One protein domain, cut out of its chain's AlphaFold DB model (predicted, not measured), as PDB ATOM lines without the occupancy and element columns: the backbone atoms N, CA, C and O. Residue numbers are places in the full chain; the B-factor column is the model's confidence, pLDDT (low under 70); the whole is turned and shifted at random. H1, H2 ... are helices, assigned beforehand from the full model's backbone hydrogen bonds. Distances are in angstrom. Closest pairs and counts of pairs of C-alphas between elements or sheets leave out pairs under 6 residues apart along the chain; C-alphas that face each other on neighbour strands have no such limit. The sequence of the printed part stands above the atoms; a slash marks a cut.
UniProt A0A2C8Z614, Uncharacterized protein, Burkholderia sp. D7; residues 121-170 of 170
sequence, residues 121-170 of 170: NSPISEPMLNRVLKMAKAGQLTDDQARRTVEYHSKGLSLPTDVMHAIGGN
ATOM      1  N   ASN A 121      -1.097 -48.403 -24.495       83.25
ATOM      2  CA  ASN A 121      -0.618 -49.774 -24.314       83.25
ATOM      3  C   ASN A 121      -0.221 -50.072 -22.860       83.25
ATOM      4  O   ASN A 121      -0.004 -51.234 -22.510       83.25
ATOM      5  N   SER A 122      -0.132 -49.047 -22.012       85.31
ATOM      6  CA  SER A 122       0.137 -49.201 -20.585       85.31
ATOM      7  C   SER A 122      -1.131 -49.593 -19.803       85.31
ATOM      8  O   SER A 122      -2.250 -49.412 -20.302       85.31
ATOM      9  N   PRO A 123      -0.998 -50.165 -18.586       90.88
ATOM     10  CA  PRO A 123      -2.136 -50.398 -17.702       90.88
ATOM     11  C   PRO A 123      -2.949 -49.120 -17.497       90.88
ATOM     12  O   PRO A 123      -2.380 -48.036 -17.354       90.88
ATOM     13  N   ILE A 124      -4.277 -49.245 -17.460       90.88
ATOM     14  CA  ILE A 124      -5.168 -48.089 -17.322       90.88
ATOM     15  C   ILE A 124      -4.810 -47.323 -16.044       90.88
ATOM     16  O   ILE A 124      -4.870 -47.868 -14.945       90.88
ATOM     17  N   SER A 125      -4.466 -46.048 -16.194       90.75
ATOM     18  CA  SER A 125      -4.229 -45.145 -15.073       90.75
ATOM     19  C   SER A 125      -5.554 -44.589 -14.528       90.75
ATOM     20  O   SER A 125      -6.531 -44.426 -15.265       90.75
ATOM     21  N   GLU A 126      -5.602 -44.241 -13.239       90.31
ATOM     22  CA  GLU A 126      -6.763 -43.569 -12.633       90.31
ATOM     23  C   GLU A 126      -7.252 -42.318 -13.398       90.31
ATOM     24  O   GLU A 126      -8.465 -42.189 -13.605       90.31
ATOM     25  N   PRO A 127      -6.384 -41.386 -13.859       90.25
ATOM     26  CA  PRO A 127      -6.849 -40.230 -14.630       90.25
ATOM     27  C   PRO A 127      -7.497 -40.636 -15.958       90.25
ATOM     28  O   PRO A 127      -8.508 -40.047 -16.350       90.25
ATOM     29  N   MET A 128      -6.978 -41.675 -16.615       89.38
ATOM     30  CA  MET A 128      -7.548 -42.211 -17.847       89.38
ATOM     31  C   MET A 128      -8.922 -42.850 -17.603       89.38
ATOM     32  O   MET A 128      -9.871 -42.582 -18.342       89.38
ATOM     33  N   LEU A 129      -9.075 -43.624 -16.525       92.38
ATOM     34  CA  LEU A 129     -10.371 -44.187 -16.141       92.38
ATOM     35  C   LEU A 129     -11.409 -43.083 -15.892       92.38
ATOM     36  O   LEU A 129     -12.528 -43.146 -16.404       92.38
ATOM     37  N   ASN A 130     -11.033 -42.033 -15.157       93.12
ATOM     38  CA  ASN A 130     -11.910 -40.890 -14.898       93.12
ATOM     39  C   ASN A 130     -12.323 -40.167 -16.189       93.12
ATOM     40  O   ASN A 130     -13.478 -39.753 -16.323       93.12
ATOM     41  N   ARG A 131     -11.410 -40.051 -17.161       91.00
ATOM     42  CA  ARG A 131     -11.700 -39.501 -18.492       91.00
ATOM     43  C   ARG A 131     -12.730 -40.355 -19.234       91.00
ATOM     44  O   ARG A 131     -13.727 -39.806 -19.699       91.00
ATOM     45  N   VAL A 132     -12.549 -41.677 -19.266       92.12
ATOM     46  CA  VAL A 132     -13.491 -42.621 -19.899       92.12
ATOM     47  C   VAL A 132     -14.878 -42.515 -19.262       92.12
ATOM     48  O   VAL A 132     -15.875 -42.380 -19.967       92.12
ATOM     49  N   LEU A 133     -14.956 -42.504 -17.929       93.56
ATOM     50  CA  LEU A 133     -16.225 -42.377 -17.208       93.56
ATOM     51  C   LEU A 133     -16.913 -41.031 -17.475       93.56
ATOM     52  O   LEU A 133     -18.139 -40.968 -17.558       93.56
ATOM     53  N   LYS A 134     -16.145 -39.949 -17.631       94.25
ATOM     54  CA  LYS A 134     -16.684 -38.634 -17.996       94.25
ATOM     55  C   LYS A 134     -17.244 -38.628 -19.420       94.25
ATOM     56  O   LYS A 134     -18.317 -38.072 -19.634       94.25
ATOM     57  N   MET A 135     -16.560 -39.266 -20.366       92.00
ATOM     58  CA  MET A 135     -17.029 -39.403 -21.748       92.00
ATOM     59  C   MET A 135     -18.275 -40.292 -21.851       92.00
ATOM     60  O   MET A 135     -19.204 -39.957 -22.582       92.00
ATOM     61  N   ALA A 136     -18.347 -41.370 -21.067       93.50
ATOM     62  CA  ALA A 136     -19.546 -42.198 -20.960       93.50
ATOM     63  C   ALA A 136     -20.737 -41.396 -20.410       93.50
ATOM     64  O   ALA A 136     -21.809 -41.392 -21.004       93.50
ATOM     65  N   LYS A 137     -20.529 -40.600 -19.349       92.88
ATOM     66  CA  LYS A 137     -21.554 -39.670 -18.831       92.88
ATOM     67  C   LYS A 137     -21.991 -38.615 -19.851       92.88
ATOM     68  O   LYS A 137     -23.125 -38.156 -19.792       92.88
ATOM     69  N   ALA A 138     -21.101 -38.221 -20.759       92.75
ATOM     70  CA  ALA A 138     -21.407 -37.306 -21.854       92.75
ATOM     71  C   ALA A 138     -22.107 -37.993 -23.047       92.75
ATOM     72  O   ALA A 138     -22.427 -37.320 -24.022       92.75
ATOM     73  N   GLY A 139     -22.324 -39.313 -22.996       92.56
ATOM     74  CA  GLY A 139     -22.922 -40.093 -24.083       92.56
ATOM     75  C   GLY A 139     -21.989 -40.337 -25.274       92.56
ATOM     76  O   GLY A 139     -22.449 -40.769 -26.325       92.56
ATOM     77  N   GLN A 140     -20.687 -40.063 -25.136       92.38
ATOM     78  CA  GLN A 140     -19.687 -40.285 -26.192       92.38
ATOM     79  C   GLN A 140     -19.190 -41.737 -26.248       92.38
ATOM     80  O   GLN A 140     -18.595 -42.155 -27.236       92.38
ATOM     81  N   LEU A 141     -19.414 -42.494 -25.174       93.06
ATOM     82  CA  LEU A 141     -19.070 -43.904 -25.031       93.06
ATOM     83  C   LEU A 141     -20.302 -44.657 -24.534       93.06
ATOM     84  O   LEU A 141     -21.100 -44.116 -23.771       93.06
ATOM     85  N   THR A 142     -20.439 -45.911 -24.955       94.44
ATOM     86  CA  THR A 142     -21.527 -46.776 -24.483       94.44
ATOM     87  C   THR A 142     -21.296 -47.218 -23.035       94.44
ATOM     88  O   THR A 142     -20.156 -47.368 -22.587       94.44
ATOM     89  N   ASP A 143     -22.375 -47.494 -22.299       92.69
ATOM     90  CA  ASP A 143     -22.284 -47.958 -20.907       92.69
ATOM     91  C   ASP A 143     -21.504 -49.279 -20.777       92.69
ATOM     92  O   ASP A 143     -20.734 -49.470 -19.831       92.69
ATOM     93  N   ASP A 144     -21.624 -50.167 -21.766       94.44
ATOM     94  CA  ASP A 144     -20.870 -51.424 -21.825       94.44
ATOM     95  C   ASP A 144     -19.366 -51.201 -22.019       94.44
ATOM     96  O   ASP A 144     -18.544 -51.957 -21.493       94.44
ATOM     97  N   GLN A 145     -18.972 -50.161 -22.756       93.81
ATOM     98  CA  GLN A 145     -17.567 -49.771 -22.893       93.81
ATOM     99  C   GLN A 145     -17.010 -49.222 -21.579       93.81
ATOM    100  O   GLN A 145     -15.905 -49.592 -21.171       93.81
ATOM    101  N   ALA A 146     -17.789 -48.403 -20.870       93.88
ATOM    102  CA  ALA A 146     -17.404 -47.893 -19.559       93.88
ATOM    103  C   ALA A 146     -17.229 -49.030 -18.538       93.88
ATOM    104  O   ALA A 146     -16.201 -49.098 -17.862       93.88
ATOM    105  N   ARG A 147     -18.180 -49.975 -18.480       95.00
ATOM    106  CA  ARG A 147     -18.106 -51.156 -17.603       95.00
ATOM    107  C   ARG A 147     -16.878 -52.016 -17.881       95.00
ATOM    108  O   ARG A 147     -16.149 -52.345 -16.948       95.00
ATOM    109  N   ARG A 148     -16.608 -52.329 -19.153       94.31
ATOM    110  CA  ARG A 148     -15.413 -53.095 -19.546       94.31
ATOM    111  C   ARG A 148     -14.127 -52.376 -19.151       94.31
ATOM    112  O   ARG A 148     -13.202 -53.015 -18.666       94.31
ATOM    113  N   THR A 149     -14.077 -51.052 -19.280       94.00
ATOM    114  CA  THR A 149     -12.890 -50.277 -18.884       94.00
ATOM    115  C   THR A 149     -12.631 -50.357 -17.375       94.00
ATOM    116  O   THR A 149     -11.486 -50.523 -16.962       94.00
ATOM    117  N   VAL A 150     -13.681 -50.330 -16.543       94.81
ATOM    118  CA  VAL A 150     -13.563 -50.540 -15.085       94.81
ATOM    119  C   VAL A 150     -13.049 -51.948 -14.761       94.81
ATOM    120  O   VAL A 150     -12.190 -52.112 -13.895       94.81
ATOM    121  N   GLU A 151     -13.536 -52.968 -15.471       95.50
ATOM    122  CA  GLU A 151     -13.080 -54.352 -15.297       95.50
ATOM    123  C   GLU A 151     -11.613 -54.547 -15.718       95.50
ATOM    124  O   GLU A 151     -10.869 -55.291 -15.085       95.50
ATOM    125  N   TYR A 152     -11.170 -53.879 -16.781       95.38
ATOM    126  CA  TYR A 152      -9.781 -53.962 -17.235       95.38
ATOM    127  C   TYR A 152      -8.849 -53.222 -16.277       95.38
ATOM    128  O   TYR A 152      -7.771 -53.729 -15.965       95.38
ATOM    129  N   HIS A 153      -9.299 -52.090 -15.732       95.12
ATOM    130  CA  HIS A 153      -8.572 -51.351 -14.707       95.12
ATOM    131  C   HIS A 153      -8.353 -52.200 -13.448       95.12
ATOM    132  O   HIS A 153      -7.231 -52.285 -12.955       95.12
ATOM    133  N   SER A 154      -9.381 -52.910 -12.963       94.31
ATOM    134  CA  SER A 154      -9.232 -53.782 -11.787       94.31
ATOM    135  C   SER A 154      -8.291 -54.971 -12.022       94.31
ATOM    136  O   SER A 154      -7.707 -55.493 -11.073       94.31
ATOM    137  N   LYS A 155      -8.100 -55.375 -13.282       94.19
ATOM    138  CA  LYS A 155      -7.163 -56.430 -13.696       94.19
ATOM    139  C   LYS A 155      -5.765 -55.908 -14.052       94.19
ATOM    140  O   LYS A 155      -4.905 -56.720 -14.387       94.19
ATOM    141  N   GLY A 156      -5.534 -54.594 -14.001       91.75
ATOM    142  CA  GLY A 156      -4.271 -53.979 -14.420       91.75
ATOM    143  C   GLY A 156      -3.972 -54.153 -15.913       91.75
ATOM    144  O   GLY A 156      -2.809 -54.244 -16.301       91.75
ATOM    145  N   LEU A 157      -5.011 -54.258 -16.744       93.12
ATOM    146  CA  LEU A 157      -4.900 -54.369 -18.199       93.12
ATOM    147  C   LEU A 157      -4.941 -52.985 -18.858       93.12
ATOM    148  O   LEU A 157      -5.330 -51.998 -18.232       93.12
ATOM    149  N   SER A 158      -4.528 -52.923 -20.124       93.06
ATOM    150  CA  SER A 158      -4.619 -51.725 -20.964       93.06
ATOM    151  C   SER A 158      -6.062 -51.431 -21.382       93.06
ATOM    152  O   SER A 158      -6.964 -52.238 -21.143       93.06
ATOM    153  N   LEU A 159      -6.307 -50.285 -22.023       92.06
ATOM    154  CA  LEU A 159      -7.652 -49.993 -22.517       92.06
ATOM    155  C   LEU A 159      -8.106 -50.996 -23.588       92.06
ATOM    156  O   LEU A 159      -7.304 -51.422 -24.423       92.06
ATOM    157  N   PRO A 160      -9.408 -51.330 -23.617       91.31
ATOM    158  CA  PRO A 160     -10.001 -52.017 -24.752       91.31
ATOM    159  C   PRO A 160      -9.810 -51.218 -26.051       91.31
ATOM    160  O   PRO A 160      -9.966 -49.995 -26.069       91.31
ATOM    161  N   THR A 161      -9.505 -51.907 -27.153       90.69
ATOM    162  CA  THR A 161      -9.180 -51.278 -28.446       90.69
ATOM    163  C   THR A 161     -10.319 -50.410 -28.989       90.69
ATOM    164  O   THR A 161     -10.078 -49.347 -29.550       90.69
ATOM    165  N   ASP A 162     -11.574 -50.817 -28.785       90.62
ATOM    166  CA  ASP A 162     -12.756 -50.042 -29.176       90.62
ATOM    167  C   ASP A 162     -12.858 -48.712 -28.414       90.62
ATOM    168  O   ASP A 162     -13.174 -47.679 -29.004       90.62
ATOM    169  N   VAL A 163     -12.520 -48.717 -27.123       91.00
ATOM    170  CA  VAL A 163     -12.474 -47.507 -26.291       91.00
ATOM    171  C   VAL A 163     -11.286 -46.624 -26.673       91.00
ATOM    172  O   VAL A 163     -11.440 -45.407 -26.762       91.00
ATOM    173  N   MET A 164     -10.126 -47.213 -26.983       90.06
ATOM    174  CA  MET A 164      -8.966 -46.468 -27.490       90.06
ATOM    175  C   MET A 164      -9.299 -45.701 -28.773       90.06
ATOM    176  O   MET A 164      -8.980 -44.519 -28.876       90.06
ATOM    177  N   HIS A 165      -9.979 -46.338 -29.731       87.94
ATOM    178  CA  HIS A 165     -10.395 -45.673 -30.967       87.94
ATOM    179  C   HIS A 165     -11.397 -44.541 -30.717       87.94
ATOM    180  O   HIS A 165     -11.291 -43.491 -31.344       87.94
ATOM    181  N   ALA A 166     -12.333 -44.721 -29.782       87.06
ATOM    182  CA  ALA A 166     -13.297 -43.681 -29.424       87.06
ATOM    183  C   ALA A 166     -12.647 -42.469 -28.728       87.06
ATOM    184  O   ALA A 166     -13.115 -41.343 -28.886       87.06
ATOM    185  N   ILE A 167     -11.570 -42.685 -27.966       86.25
ATOM    186  CA  ILE A 167     -10.838 -41.612 -27.275       86.25
ATOM    187  C   ILE A 167      -9.847 -40.916 -28.212       86.25
ATOM    188  O   ILE A 167      -9.731 -39.698 -28.149       86.25
ATOM    189  N   GLY A 168      -9.136 -41.665 -29.060       79.69
ATOM    190  CA  GLY A 168      -8.145 -41.115 -29.993       79.69
ATOM    191  C   GLY A 168      -8.737 -40.527 -31.278       79.69
ATOM    192  O   GLY A 168      -8.039 -39.817 -31.994       79.69
ATOM    193  N   GLY A 169      -9.998 -40.842 -31.592       71.25
ATOM    194  CA  GLY A 169     -10.719 -40.314 -32.753       71.25
ATOM    195  C   GLY A 169     -11.512 -39.026 -32.501       71.25
ATOM    196  O   GLY A 169     -12.051 -38.481 -33.462       71.25
ATOM    197  N   ASN A 170     -11.603 -38.563 -31.247       55.88
ATOM    198  CA  ASN A 170     -12.234 -37.295 -30.846       55.88
ATOM    199  C   ASN A 170     -11.176 -36.225 -30.566       55.88
ATOM    200  O   ASN A 170     -11.448 -35.050 -30.894       55.88
TER     201      ASN A 170
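What this domain is: This is residues 121 to 170 of the 170 residues of an uncharacterized protein of Burkholderia sp. D7 (UniProt A0A2C8Z614). Two helices of equal residue count, H1 and H2, lie side by side as a helical hairpin, and a shorter third helix, H3, crosses over one side of the pair. The printed part has 50 residues with three named helices in the order H1, H2, H3, no named strand, and the class all helix. It is compact, with a radius of gyration of the C-alphas of 9.6 A and spans of 25 by 18 by 18 A.

Where its parts are: H1, residues 126 to 137, begins at C-alpha 126 (-6.763, -43.569, -12.633) and is 16.5 A long. H2, residues 143 to 154, is 17.0 A long. H3, residues 161 to 168, is 10.3 A long and ends at C-alpha 168 (-8.145, -41.115, -29.993).

How they stand to each other: H1 and H2 touch, a hairpin at a shallow tilt of 13 degrees, opposite ways; their closest C-alphas, Leu 133 and Ala 146, are 6.1 A apart. H2, with residues 145 to 149 alone, only just touches H3, with 3 pairs of C-alphas within 8 A, the closest being Gln 145 and Val 163 at 6.5 A; they are about perpendicular at 77 degrees. H1 and H3 are close but not clearly touching, the closest C-alphas, Val 132 and Ile 167, being 7.9 A apart. In H1, H2 and H3 every O i to N i+4 pair is within hydrogen-bond range.

The domain as a whole: The C-alphas farthest apart, Lys 155 and Asn 170, are 26.2 A apart. The printed part has no cut; the link H1 to H2 is tight, and H2 to H3 short. Mean pLDDT of the printed part is 90.6; residue 170 is under 70.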